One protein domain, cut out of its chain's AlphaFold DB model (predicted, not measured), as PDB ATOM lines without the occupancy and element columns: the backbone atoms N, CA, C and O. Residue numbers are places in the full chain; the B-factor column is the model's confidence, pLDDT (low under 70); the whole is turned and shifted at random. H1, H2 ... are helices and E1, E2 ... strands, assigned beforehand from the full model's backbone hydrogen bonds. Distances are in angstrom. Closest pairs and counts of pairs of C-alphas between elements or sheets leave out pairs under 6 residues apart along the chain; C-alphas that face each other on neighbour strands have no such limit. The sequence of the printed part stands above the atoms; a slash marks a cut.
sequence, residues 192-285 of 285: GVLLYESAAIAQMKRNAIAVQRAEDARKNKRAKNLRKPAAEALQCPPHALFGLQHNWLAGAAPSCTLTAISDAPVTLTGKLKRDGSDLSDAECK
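Overview. This is residues 192 to 285 of the 285 residues of the protein "DEAD/DEAH box helicase" of Paraoceanicella profunda (UniProt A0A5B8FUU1). A small sheet of three strands, E1, E2 and E3, and one long helix, H1, follow each other along a loose rod, the sheet toward one end and the helix running out to the other. The short helix H2 packs on residues 208 to 215 of H1, and the short strand E4 lies near the middle of the rod, tied by short pairings to residues 235 to 236 and 283 to 284. The printed part has 94 residues with two named helices and four named strands, in the order E1, H1, H2, E2, E3, E4; the sheet's order is E1, E2, E3, all antiparallel. The class is mixed, helices and strands, with 46 of the 94 residues in named elements, under half. The whole is loose, with a radius of gyration of the C-alphas of 17.1 A and spans of 56 by 27 by 19 A.

Along the chain. In the sheet, E1 is residues 192 to 196, 13.1 A from first to last C-alpha, and begins at C-alpha 192 at (13.995, -111.580, 52.958). E2 is residues 238 to 243, 16.6 A, and E3 is residues 256 to 260, 13.4 A. H1 is residues 198 to 218, 30.4 A, from C-alpha 198 at (25.809, -107.932, 39.527) to C-alpha 218 at (47.402, -127.465, 30.635). H2 is residues 228 to 232, and E4 is residues 266 to 269, ending at C-alpha 269 at (26.754, -123.414, 39.942).

Arrangement. E2 is the inner strand of the sheet, and E1 and E3 are its edge strands. E1 and E2 are antiparallel at 150 degrees, with N 195 and O 239 within hydrogen-bond range at 2.7 A. E2 and E3 form an antiparallel hairpin at 158 degrees, with N 240 and O 259 within hydrogen-bond range at 2.8 A. H1 is not on the sheet. H2 touches H1, and the closest C-alphas are those of Ala 208 and Ala 230, 4.7 A apart. E4 pairs with no named strand; the closest C-alphas of E4 and E2 are those of Val 266 and Pro 238, 6.7 A apart. H1 and E4 are apart. In H1 and H2 every O i to N i+4 pair is within hydrogen-bond range.

Size, cuts and confidence. The C-alphas of Asn 220 and Ala 252, the two farthest apart, are 57.1 A from each other. The printed part has no cut. The link from E2 to E3, residues 244 to 255, is long, and its C-alphas lie 25 to 30 A from the mean of all C-alphas. Residues 270 to 285 hold no named element, and Lys 285 is the chain's last residue. The mean pLDDT of the printed part is 81.8, with residues 245 to 254, 274 to 277 and 282 to 285 under 70.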
ATOM      1  N   GLY A 192      12.658-111.817  53.483       83.12
ATOM      2  CA  GLY A 192      13.995-111.580  52.958       83.12
ATOM      3  C   GLY A 192      14.113-112.060  51.521       83.12
ATOM      4  O   GLY A 192      13.531-113.083  51.168       83.12
ATOM      5  N   VAL A 193      14.875-111.335  50.708       86.81
ATOM      6  CA  VAL A 193      15.290-111.784  49.373       86.81
ATOM      7  C   VAL A 193      16.806-111.909  49.359       86.81
ATOM      8  O   VAL A 193      17.509-110.995  49.793       86.81
ATOM      9  N   LEU A 194      17.299-113.045  48.866       89.06
ATOM     10  CA  LEU A 194      18.717-113.285  48.631       89.06
ATOM     11  C   LEU A 194      19.150-112.567  47.349       89.06
ATOM     12  O   LEU A 194      18.549-112.751  46.293       89.06
ATOM     13  N   LEU A 195      20.199-111.765  47.448       89.75
ATOM     14  CA  LEU A 195      20.740-110.934  46.387       89.75
ATOM     15  C   LEU A 195      22.233-111.212  46.213       89.75
ATOM     16  O   LEU A 195      22.974-111.423  47.174       89.75
ATOM     17  N   TYR A 196      22.679-111.136  44.967       89.88
ATOM     18  CA  TYR A 196      24.085-111.167  44.595       89.88
ATOM     19  C   TYR A 196      24.383-109.918  43.773       89.88
ATOM     20  O   TYR A 196      23.621-109.564  42.871       89.88
ATOM     21  N   GLU A 197      25.479-109.236  44.085       89.75
ATOM     22  CA  GLU A 197      25.848-108.022  43.368       89.75
ATOM     23  C   GLU A 197      26.207-108.354  41.913       89.75
ATOM     24  O   GLU A 197      27.060-109.204  41.644       89.75
ATOM     25  N   SER A 198      25.593-107.659  40.953       89.69
ATOM     26  CA  SER A 198      25.809-107.932  39.527       89.69
ATOM     27  C   SER A 198      27.280-107.796  39.115       89.69
ATOM     28  O   SER A 198      27.770-108.590  38.311       89.69
ATOM     29  N   ALA A 199      28.008-106.836  39.698       90.25
ATOM     30  CA  ALA A 199      29.441-106.665  39.468       90.25
ATOM     31  C   ALA A 199      30.262-107.851  40.008       90.25
ATOM     32  O   ALA A 199      31.158-108.342  39.315       90.25
ATOM     33  N   ALA A 200      29.918-108.362  41.196       89.00
ATOM     34  CA  ALA A 200      30.558-109.537  41.786       89.00
ATOM     35  C   ALA A 200      30.313-110.799  40.942       89.00
ATOM     36  O   ALA A 200      31.261-111.531  40.652       89.00
ATOM     37  N   ILE A 201      29.085-111.005  40.447       90.00
ATOM     38  CA  ILE A 201      28.760-112.111  39.528       90.00
ATOM     39  C   ILE A 201      29.589-112.006  38.242       90.00
ATOM     40  O   ILE A 201      30.167-112.997  37.791       90.00
ATOM     41  N   ALA A 202      29.671-110.816  37.642       89.88
ATOM     42  CA  ALA A 202      30.439-110.606  36.417       89.88
ATOM     43  C   ALA A 202      31.937-110.887  36.630       89.88
ATOM     44  O   ALA A 202      32.572-111.549  35.804       89.88
ATOM     45  N   GLN A 203      32.505-110.436  37.752       90.62
ATOM     46  CA  GLN A 203      33.897-110.713  38.100       90.62
ATOM     47  C   GLN A 203      34.146-112.207  38.331       90.62
ATOM     48  O   GLN A 203      35.102-112.760  37.786       90.62
ATOM     49  N   MET A 204      33.265-112.863  39.082       91.81
ATOM     50  CA  MET A 204      33.308-114.301  39.332       91.81
ATOM     51  C   MET A 204      33.288-115.090  38.014       91.81
ATOM     52  O   MET A 204      34.149-115.946  37.801       91.81
ATOM     53  N   LYS A 205      32.369-114.766  37.090       90.50
ATOM     54  CA  LYS A 205      32.295-115.418  35.771       90.50
ATOM     55  C   LYS A 205      33.605-115.265  34.990       90.50
ATOM     56  O   LYS A 205      34.125-116.253  34.472       90.50
ATOM     57  N   ARG A 206      34.181-114.054  34.949       90.12
ATOM     58  CA  ARG A 206      35.474-113.798  34.282       90.12
ATOM     59  C   ARG A 206      36.607-114.633  34.879       90.12
ATOM     60  O   ARG A 206      37.362-115.251  34.126       90.12
ATOM     61  N   ASN A 207      36.696-114.696  36.207       91.31
ATOM     62  CA  ASN A 207      37.712-115.482  36.907       91.31
ATOM     63  C   ASN A 207      37.569-116.981  36.604       91.31
ATOM     64  O   ASN A 207      38.546-117.632  36.235       91.31
ATOM     65  N   ALA A 208      36.350-117.522  36.679       90.94
ATOM     66  CA  ALA A 208      36.083-118.929  36.392       90.94
ATOM     67  C   ALA A 208      36.442-119.312  34.943       90.94
ATOM     68  O   ALA A 208      37.038-120.365  34.709       90.94
ATOM     69  N   ILE A 209      36.163-118.441  33.967       90.06
ATOM     70  CA  ILE A 209      36.545-118.660  32.562       90.06
ATOM     71  C   ILE A 209      38.066-118.632  32.385       90.06
ATOM     72  O   ILE A 209      38.613-119.459  31.653       90.06
ATOM     73  N   ALA A 210      38.767-117.711  33.051       91.38
ATOM     74  CA  ALA A 210      40.226-117.657  33.000       91.38
ATOM     75  C   ALA A 210      40.855-118.950  33.551       91.38
ATOM     76  O   ALA A 210      41.715-119.542  32.895       91.38
ATOM     77  N   VAL A 211      40.358-119.444  34.692       91.94
ATOM     78  CA  VAL A 211      40.783-120.723  35.287       91.94
ATOM     79  C   VAL A 211      40.475-121.899  34.355       91.94
ATOM     80  O   VAL A 211      41.329-122.759  34.137       91.94
ATOM     81  N   GLN A 212      39.290-121.920  33.740       91.00
ATOM     82  CA  GLN A 212      38.907-122.950  32.773       91.00
ATOM     83  C   GLN A 212      39.862-122.990  31.571       91.00
ATOM     84  O   GLN A 212      40.304-124.070  31.179       91.00
ATOM     85  N   ARG A 213      40.209-121.826  31.003       89.56
ATOM     86  CA  ARG A 213      41.130-121.718  29.857       89.56
ATOM     87  C   ARG A 213      42.542-122.176  30.213       89.56
ATOM     88  O   ARG A 213      43.151-122.898  29.426       89.56
ATOM     89  N   ALA A 214      43.040-121.804  31.391       90.88
ATOM     90  CA  ALA A 214      44.343-122.253  31.877       90.88
ATOM     91  C   ALA A 214      44.395-123.784  32.034       90.88
ATOM     92  O   ALA A 214      45.348-124.428  31.594       90.88
ATOM     93  N   GLU A 215      43.339-124.387  32.584       91.38
ATOM     94  CA  GLU A 215      43.245-125.840  32.735       91.38
ATOM     95  C   GLU A 215      43.056-126.579  31.398       91.38
ATOM     96  O   GLU A 215      43.610-127.664  31.206       91.38
ATOM     97  N   ASP A 216      42.312-126.010  30.448       89.50
ATOM     98  CA  ASP A 216      42.183-126.573  29.099       89.50
ATOM     99  C   ASP A 216      43.518-126.558  28.342       89.50
ATOM    100  O   ASP A 216      43.860-127.560  27.708       89.50
ATOM    101  N   ALA A 217      44.293-125.474  28.463       90.75
ATOM    102  CA  ALA A 217      45.638-125.375  27.901       90.75
ATOM    103  C   ALA A 217      46.593-126.391  28.547       90.75
ATOM    104  O   ALA A 217      47.269-127.139  27.844       90.75
ATOM    105  N   ARG A 218      46.581-126.501  29.884       91.81
ATOM    106  CA  ARG A 218      47.402-127.465  30.635       91.81
ATOM    107  C   ARG A 218      47.141-128.914  30.222       91.81
ATOM    108  O   ARG A 218      48.068-129.715  30.172       91.81
ATOM    109  N   LYS A 219      45.883-129.270  29.949       90.19
ATOM    110  CA  LYS A 219      45.505-130.630  29.526       90.19
ATOM    111  C   LYS A 219      45.464-130.811  28.009       90.19
ATOM    112  O   LYS A 219      45.045-131.875  27.555       90.19
ATOM    113  N   ASN A 220      45.841-129.777  27.254       88.94
ATOM    114  CA  ASN A 220      45.795-129.713  25.796       88.94
ATOM    115  C   ASN A 220      44.467-130.231  25.198       88.94
ATOM    116  O   ASN A 220      44.433-130.923  24.181       88.94
ATOM    117  N   LYS A 221      43.354-129.972  25.894       88.50
ATOM    118  CA  LYS A 221      42.024-130.472  25.533       88.50
ATOM    119  C   LYS A 221      40.963-129.543  26.086       88.50
ATOM    120  O   LYS A 221      40.870-129.366  27.298       88.50
ATOM    121  N   ARG A 222      40.092-129.053  25.208       84.62
ATOM    122  CA  ARG A 222      38.920-128.270  25.602       84.62
ATOM    123  C   ARG A 222      37.870-129.166  26.261       84.62
ATOM    124  O   ARG A 222      37.443-130.162  25.670       84.62
ATOM    125  N   ALA A 223      37.465-128.844  27.486       83.56
ATOM    126  CA  ALA A 223      36.401-129.575  28.168       83.56
ATOM    127  C   ALA A 223      35.011-129.151  27.666       83.56
ATOM    128  O   ALA A 223      34.771-127.985  27.367       83.56
ATOM    129  N   LYS A 224      34.079-130.111  27.605       82.12
ATOM    130  CA  LYS A 224      32.657-129.836  27.321       82.12
ATOM    131  C   LYS A 224      31.933-129.216  28.523       82.12
ATOM    132  O   LYS A 224      30.984-128.468  28.339       82.12
ATOM    133  N   ASN A 225      32.397-129.532  29.732       86.12
ATOM    134  CA  ASN A 225      31.834-129.077  31.001       86.12
ATOM    135  C   ASN A 225      32.884-128.303  31.797       86.12
ATOM    136  O   ASN A 225      34.088-128.473  31.577       86.12
ATOM    137  N   LEU A 226      32.415-127.499  32.752       86.31
ATOM    138  CA  LEU A 226      33.278-126.767  33.668       86.31
ATOM    139  C   LEU A 226      34.150-127.751  34.460       86.31
ATOM    140  O   LEU A 226      33.661-128.729  35.029       86.31
ATOM    141  N   ARG A 227      35.463-127.527  34.457       89.25
ATOM    142  CA  ARG A 227      36.411-128.345  35.219       89.25
ATOM    143  C   ARG A 227      36.325-127.993  36.699       89.25
ATOM    144  O   ARG A 227      36.012-126.860  37.046       89.25
ATOM    145  N   LYS A 228      36.696-128.947  37.558       90.31
ATOM    146  CA  LYS A 228      36.674-128.792  39.021       90.31
ATOM    147  C   LYS A 228      37.287-127.459  39.510       90.31
ATOM    148  O   LYS A 228      36.571-126.754  40.205       90.31
ATOM    149  N   PRO A 229      38.491-127.029  39.069       89.81
ATOM    150  CA  PRO A 229      39.063-125.758  39.529       89.81
ATOM    151  C   PRO A 229      38.258-124.521  39.100       89.81
ATOM    152  O   PRO A 229      38.154-123.552  39.843       89.81
ATOM    153  N   ALA A 230      37.663-124.547  37.905       88.38
ATOM    154  CA  ALA A 230      36.835-123.449  37.413       88.38
ATOM    155  C   ALA A 230      35.461-123.411  38.099       88.38
ATOM    156  O   ALA A 230      34.915-122.332  38.302       88.38
ATOM    157  N   ALA A 231      34.924-124.572  38.485       88.38
ATOM    158  CA  ALA A 231      33.708-124.669  39.289       88.38
ATOM    159  C   ALA A 231      33.936-124.182  40.727       88.38
ATOM    160  O   ALA A 231      33.107-123.463  41.267       88.38
ATOM    161  N   GLU A 232      35.083-124.510  41.325       90.50
ATOM    162  CA  GLU A 232      35.473-124.030  42.658       90.50
ATOM    163  C   GLU A 232      35.712-122.513  42.692       90.50
ATOM    164  O   GLU A 232      35.538-121.897  43.741       90.50
ATOM    165  N   ALA A 233      36.042-121.899  41.550       89.88
ATOM    166  CA  ALA A 233      36.206-120.453  41.404       89.88
ATOM    167  C   ALA A 233      34.879-119.666  41.341       89.88
ATOM    168  O   ALA A 233      34.904-118.434  41.372       89.88
ATOM    169  N   LEU A 234      33.725-120.340  41.259       90.50
ATOM    170  CA  LEU A 234      32.402-119.704  41.265       90.50
ATOM    171  C   LEU A 234      31.967-119.322  42.687       90.50
ATOM    172  O   LEU A 234      30.967-119.815  43.191       90.50
ATOM    173  N   GLN A 235      32.734-118.458  43.346       91.25
ATOM    174  CA  GLN A 235      32.453-117.976  44.698       91.25
ATOM    175  C   GLN A 235      31.892-116.553  44.646       91.25
ATOM    176  O   GLN A 235      32.537-115.662  44.091       91.25
ATOM    177  N   CYS A 236      30.721-116.323  45.245       89.88
ATOM    178  CA  CYS A 236      30.104-114.996  45.301       89.88
ATOM    179  C   CYS A 236      29.561-114.691  46.709       89.88
ATOM    180  O   CYS A 236      28.890-115.544  47.292       89.88
ATOM    181  N   PRO A 237      29.820-113.496  47.275       89.50
ATOM    182  CA  PRO A 237      29.271-113.110  48.573       89.50
ATOM    183  C   PRO A 237      27.748-112.881  48.488       89.50
ATOM    184  O   PRO A 237      27.304-112.054  47.680       89.50
ATOM    185  N   PRO A 238      26.939-113.588  49.300       91.44
ATOM    186  CA  PRO A 238      25.494-113.393  49.346       91.44
ATOM    187  C   PRO A 238      25.102-112.212  50.243       91.44
ATOM    188  O   PRO A 238      25.602-112.053  51.359       91.44
ATOM    189  N   HIS A 239      24.119-111.438  49.796       90.31
ATOM    190  CA  HIS A 239      23.466-110.401  50.592       90.31
ATOM    191  C   HIS A 239      21.986-110.738  50.766       90.31
ATOM    192  O   HIS A 239      21.377-111.320  49.877       90.31
ATOM    193  N   ALA A 240      21.378-110.358  51.883       89.06
ATOM    194  CA  ALA A 240      19.932-110.404  52.061       89.06
ATOM    195  C   ALA A 240      19.387-108.994  52.177       89.06
ATOM    196  O   ALA A 240      19.885-108.191  52.964       89.06
ATOM    197  N   LEU A 241      18.313-108.730  51.444       87.19
ATOM    198  CA  LEU A 241      17.449-107.591  51.689       87.19
ATOM    199  C   LEU A 241      16.281-108.052  52.557       87.19
ATOM    200  O   LEU A 241      15.414-108.780  52.074       87.19
ATOM    201  N   PHE A 242      16.256-107.634  53.819       85.44
ATOM    202  CA  PHE A 242      15.166-107.924  54.749       85.44
ATOM    203  C   PHE A 242      14.216-106.742  54.873       85.44
ATOM    204  O   PHE A 242      14.653-105.597  54.936       85.44
ATOM    205  N   GLY A 243      12.920-107.024  54.976       77.56
ATOM    206  CA  GLY A 243      11.893-106.047  55.309       77.56
ATOM    207  C   GLY A 243      10.884-106.627  56.298       77.56
ATOM    208  O   GLY A 243      10.524-107.803  56.233       77.56
ATOM    209  N   LEU A 244      10.407-105.783  57.213       71.38
ATOM    210  CA  LEU A 244       9.345-106.138  58.167       71.38
ATOM    211  C   LEU A 244       7.934-105.864  57.618       71.38
ATOM    212  O   LEU A 244       6.940-106.175  58.271       71.38
ATOM    213  N   GLN A 245       7.839-105.261  56.431       68.38
ATOM    214  CA  GLN A 245       6.571-104.955  55.775       68.38
ATOM    215  C   GLN A 245       6.060-106.161  54.982       68.38
ATOM    216  O   GLN A 245       6.826-106.839  54.297       68.38
ATOM    217  N   HIS A 246       4.749-106.400  55.064       59.84
ATOM    218  CA  HIS A 246       4.098-107.537  54.415       59.84
ATOM    219  C   HIS A 246       4.149-107.437  52.884       59.84
ATOM    220  O   HIS A 246       4.475-108.419  52.223       59.84
ATOM    221  N   ASN A 247       3.908-106.241  52.336       60.25
ATOM    222  CA  ASN A 247       3.961-105.965  50.904       60.25
ATOM    223  C   ASN A 247       4.959-104.840  50.625       60.25
ATOM    224  O   ASN A 247       4.854-103.759  51.202       60.25
ATOM    225  N   TRP A 248       5.903-105.083  49.718       62.84
ATOM    226  CA  TRP A 248       6.771-104.046  49.157       62.84
ATOM    227  C   TRP A 248       6.002-103.354  48.024       62.84
ATOM    228  O   TRP A 248       6.189-103.655  46.850       62.84
ATOM    229  N   LEU A 249       5.033-102.514  48.397       56.22
ATOM    230  CA  LEU A 249       4.199-101.775  47.447       56.22
ATOM    231  C   LEU A 249       5.012-100.665  46.773       56.22
ATOM    232  O   LEU A 249       5.795 -99.970  47.422       56.22
ATOM    233  N   ALA A 250       4.787-100.466  45.475       53.09
ATOM    234  CA  ALA A 250       5.363 -99.344  44.746       53.09
ATOM    235  C   ALA A 250       4.896 -98.009  45.363       53.09
ATOM    236  O   ALA A 250       3.698 -97.786  45.523       53.09
ATOM    237  N   GLY A 251       5.838 -97.123  45.704       57.44
ATOM    238  CA  GLY A 251       5.554 -95.748  46.144       57.44
ATOM    239  C   GLY A 251       5.724 -95.453  47.640       57.44
ATOM    240  O   GLY A 251       5.738 -94.283  48.011       57.44
ATOM    241  N   ALA A 252       5.921 -96.458  48.498       60.38
ATOM    242  CA  ALA A 252       6.351 -96.249  49.884       60.38
ATOM    243  C   ALA A 252       7.848 -96.554  50.009       60.38
ATOM    244  O   ALA A 252       8.305 -97.540  49.438       60.38
ATOM    245  N   ALA A 253       8.615 -95.745  50.750       61.06
ATOM    246  CA  ALA A 253      10.000 -96.086  51.076       61.06
ATOM    247  C   ALA A 253       9.989 -97.350  51.959       61.06
ATOM    248  O   ALA A 253       9.525 -97.280  53.104       61.06
ATOM    249  N   PRO A 254      10.419 -98.520  51.451       65.19
ATOM    250  CA  PRO A 254      10.363 -99.736  52.240       65.19
ATOM    251  C   PRO A 254      11.372 -99.616  53.384       65.19
ATOM    252  O   PRO A 254      12.529 -99.258  53.168       65.19
ATOM    253  N   SER A 255      10.949 -99.927  54.610       71.88
ATOM    254  CA  SER A 255      11.879-100.081  55.733       71.88
ATOM    255  C   SER A 255      12.617-101.406  55.561       71.88
ATOM    256  O   SER A 255      12.216-102.428  56.130       71.88
ATOM    257  N   CYS A 256      13.646-101.394  54.718       77.25
ATOM    258  CA  CYS A 256      14.473-102.546  54.414       77.25
ATOM    259  C   CYS A 256      15.912-102.364  54.905       77.25
ATOM    260  O   CYS A 256      16.412-101.254  55.076       77.25
ATOM    261  N   THR A 257      16.584-103.480  55.164       83.12
ATOM    262  CA  THR A 257      17.999-103.513  55.535       83.12
ATOM    263  C   THR A 257      18.707-104.518  54.646       83.12
ATOM    264  O   THR A 257      18.231-105.641  54.479       83.12
ATOM    265  N   LEU A 258      19.825-104.093  54.059       85.44
ATOM    266  CA  LEU A 258      20.727-104.956  53.312       85.44
ATOM    267  C   LEU A 258      21.826-105.445  54.257       85.44
ATOM    268  O   LEU A 258      22.544-104.628  54.831       85.44
ATOM    269  N   THR A 259      21.965-106.758  54.393       87.19
ATOM    270  CA  THR A 259      22.934-107.379  55.303       87.19
ATOM    271  C   THR A 259      23.678-108.501  54.589       87.19
ATOM    272  O   THR A 259      23.079-109.259  53.826       87.19
ATOM    273  N   ALA A 260      24.983-108.629  54.836       86.75
ATOM    274  CA  ALA A 260      25.744-109.800  54.408       86.75
ATOM    275  C   ALA A 260      25.256-111.035  55.181       86.75
ATOM    276  O   ALA A 260      25.174-111.006  56.406       86.75
ATOM    277  N   ILE A 261      24.900-112.111  54.477       85.94
ATOM    278  CA  ILE A 261      24.348-113.318  55.128       85.94
ATOM    279  C   ILE A 261      25.458-114.212  55.684       85.94
ATOM    280  O   ILE A 261      25.227-115.014  56.583       85.94
ATOM    281  N   SER A 262      26.659-114.094  55.127       84.62
ATOM    282  CA  SER A 262      27.798-114.938  55.454       84.62
ATOM    283  C   SER A 262      29.086-114.136  55.334       84.62
ATOM    284  O   SER A 262      29.241-113.347  54.400       84.62
ATOM    285  N   ASP A 263      30.022-114.399  56.245       82.44
ATOM    286  CA  ASP A 263      31.390-113.870  56.192       82.44
ATOM    287  C   ASP A 263      32.211-114.525  55.067       82.44
ATOM    288  O   ASP A 263      33.224-113.986  54.620       82.44
ATOM    289  N   ALA A 264      31.768-115.694  54.594       86.50
ATOM    290  CA  ALA A 264      32.378-116.435  53.499       86.50
ATOM    291  C   ALA A 264      31.502-116.393  52.230       86.50
ATOM    292  O   ALA A 264      30.275-116.518  52.321       86.50
ATOM    293  N   PRO A 265      32.111-116.283  51.033       86.88
ATOM    294  CA  PRO A 265      31.406-116.460  49.769       86.88
ATOM    295  C   PRO A 265      30.719-117.825  49.660       86.88
ATOM    296  O   PRO A 265      31.212-118.825  50.179       86.88
ATOM    297  N   VAL A 266      29.606-117.865  48.931       90.06
ATOM    298  CA  VAL A 266      28.885-119.104  48.621       90.06
ATOM    299  C   VAL A 266      29.251-119.563  47.217       90.06
ATOM    300  O   VAL A 266      29.415-118.755  46.298       90.06
ATOM    301  N   THR A 267      29.372-120.880  47.052       89.38
ATOM    302  CA  THR A 267      29.652-121.485  45.753       89.38
ATOM    303  C   THR A 267      28.390-121.521  44.900       89.38
ATOM    304  O   THR A 267      27.415-122.189  45.243       89.38
ATOM    305  N   LEU A 268      28.432-120.839  43.763       87.81
ATOM    306  CA  LEU A 268      27.402-120.896  42.738       87.81
ATOM    307  C   LEU A 268      27.707-122.010  41.731       87.81
ATOM    308  O   LEU A 268      28.848-122.422  41.522       87.81
ATOM    309  N   THR A 269      26.667-122.491  41.070       85.38
ATOM    310  CA  THR A 269      26.754-123.414  39.942       85.38
ATOM    311  C   THR A 269      26.580-122.657  38.634       85.38
ATOM    312  O   THR A 269      25.902-121.637  38.571       85.38
ATOM    313  N   GLY A 270      27.210-123.141  37.567       83.00
ATOM    314  CA  GLY A 270      27.083-122.551  36.240       83.00
ATOM    315  C   GLY A 270      27.506-123.539  35.163       83.00
ATOM    316  O   GLY A 270      28.315-124.439  35.406       83.00
ATOM    317  N   LYS A 271      26.950-123.391  33.958       83.00
ATOM    318  CA  LYS A 271      27.289-124.223  32.795       83.00
ATOM    319  C   LYS A 271      28.079-123.398  31.789       83.00
ATOM    320  O   LYS A 271      27.817-122.216  31.608       83.00
ATOM    321  N   LEU A 272      29.033-124.021  31.101       80.69
ATOM    322  CA  LEU A 272      29.664-123.389  29.940       80.69
ATOM    323  C   LEU A 272      28.627-123.251  28.820       80.69
ATOM    324  O   LEU A 272      27.887-124.198  28.537       80.69
ATOM    325  N   LYS A 273      28.582-122.088  28.165       78.12
ATOM    326  CA  LYS A 273      27.808-121.923  26.928       78.12
ATOM    327  C   LYS A 273      28.366-122.847  25.839       78.12
ATOM    328  O   LYS A 273      29.526-123.253  25.884       78.12
ATOM    329  N   ARG A 274      27.537-123.198  24.846       65.62
ATOM    330  CA  ARG A 274      27.901-124.149  23.769       65.62
ATOM    331  C   ARG A 274      29.109-123.698  22.941       65.62
ATOM    332  O   ARG A 274      29.859-124.536  22.455       65.62
ATOM    333  N   ASP A 275      29.302-122.392  22.805       68.06
ATOM    334  CA  ASP A 275      30.460-121.772  22.152       68.06
ATOM    335  C   ASP A 275      31.706-121.715  23.062       68.06
ATOM    336  O   ASP A 275      32.805-121.397  22.602       68.06
ATOM    337  N   GLY A 276      31.534-122.036  24.351       61.25
ATOM    338  CA  GLY A 276      32.503-121.982  25.441       61.25
ATOM    339  C   GLY A 276      33.172-120.619  25.606       61.25
ATOM    340  O   GLY A 276      34.324-120.574  26.043       61.25
ATOM    341  N   SER A 277      32.496-119.544  25.192       64.69
ATOM    342  CA  SER A 277      32.973-118.167  25.333       64.69
ATOM    343  C   SER A 277      32.715-117.625  26.743       64.69
ATOM    344  O   SER A 277      33.522-116.841  27.247       64.69
ATOM    345  N   ASP A 278      31.636-118.097  27.378       72.69
ATOM    346  CA  ASP A 278      31.078-117.563  28.619       72.69
ATOM    347  C   ASP A 278      30.276-118.629  29.409       72.69
ATOM    348  O   ASP A 278      30.079-119.758  28.945       72.69
ATOM    349  N   LEU A 279      29.830-118.285  30.619       74.69
ATOM    350  CA  LEU A 279      28.985-119.107  31.488       74.69
ATOM    351  C   LEU A 279      27.501-118.731  31.341       74.69
ATOM    352  O   LEU A 279      27.154-117.567  31.130       74.69
ATOM    353  N   SER A 280      26.609-119.714  31.479       72.75
ATOM    354  CA  SER A 280      25.167-119.496  31.649       72.75
ATOM    355  C   SER A 280      24.873-118.702  32.926       72.75
ATOM    356  O   SER A 280      25.782-118.375  33.698       72.75
ATOM    357  N   ASP A 281      23.605-118.383  33.169       70.62
ATOM    358  CA  ASP A 281      23.198-117.830  34.458       70.62
ATOM    359  C   ASP A 281      23.632-118.756  35.594       70.62
ATOM    360  O   ASP A 281      23.661-119.984  35.440       70.62
ATOM    361  N   ALA A 282      24.130-118.128  36.658       61.78
ATOM    362  CA  ALA A 282      24.701-118.816  37.799       61.78
ATOM    363  C   ALA A 282      23.601-119.012  38.843       61.78
ATOM    364  O   ALA A 282      22.941-118.046  39.220       61.78
ATOM    365  N   GLU A 283      23.414-120.244  39.301       64.69
ATOM    366  CA  GLU A 283      22.386-120.613  40.277       64.69
ATOM    367  C   GLU A 283      23.060-121.022  41.587       64.69
ATOM    368  O   GLU A 283      24.107-121.672  41.574       64.69
ATOM    369  N   CYS A 284      22.484-120.647  42.729       56.06
ATOM    370  CA  CYS A 284      22.980-121.122  44.020       56.06
ATOM    371  C   CYS A 284      22.837-122.648  44.095       56.06
ATOM    372  O   CYS A 284      21.833-123.190  43.635       56.06
ATOM    373  N   LYS A 285      23.861-123.323  44.622       50.56
ATOM    374  CA  LYS A 285      23.838-124.775  44.814       50.56
ATOM    375  C   LYS A 285      22.949-125.179  45.985       50.56
ATOM    376  O   LYS A 285      22.878-124.383  46.948       50.56
TER     377      LYS A 285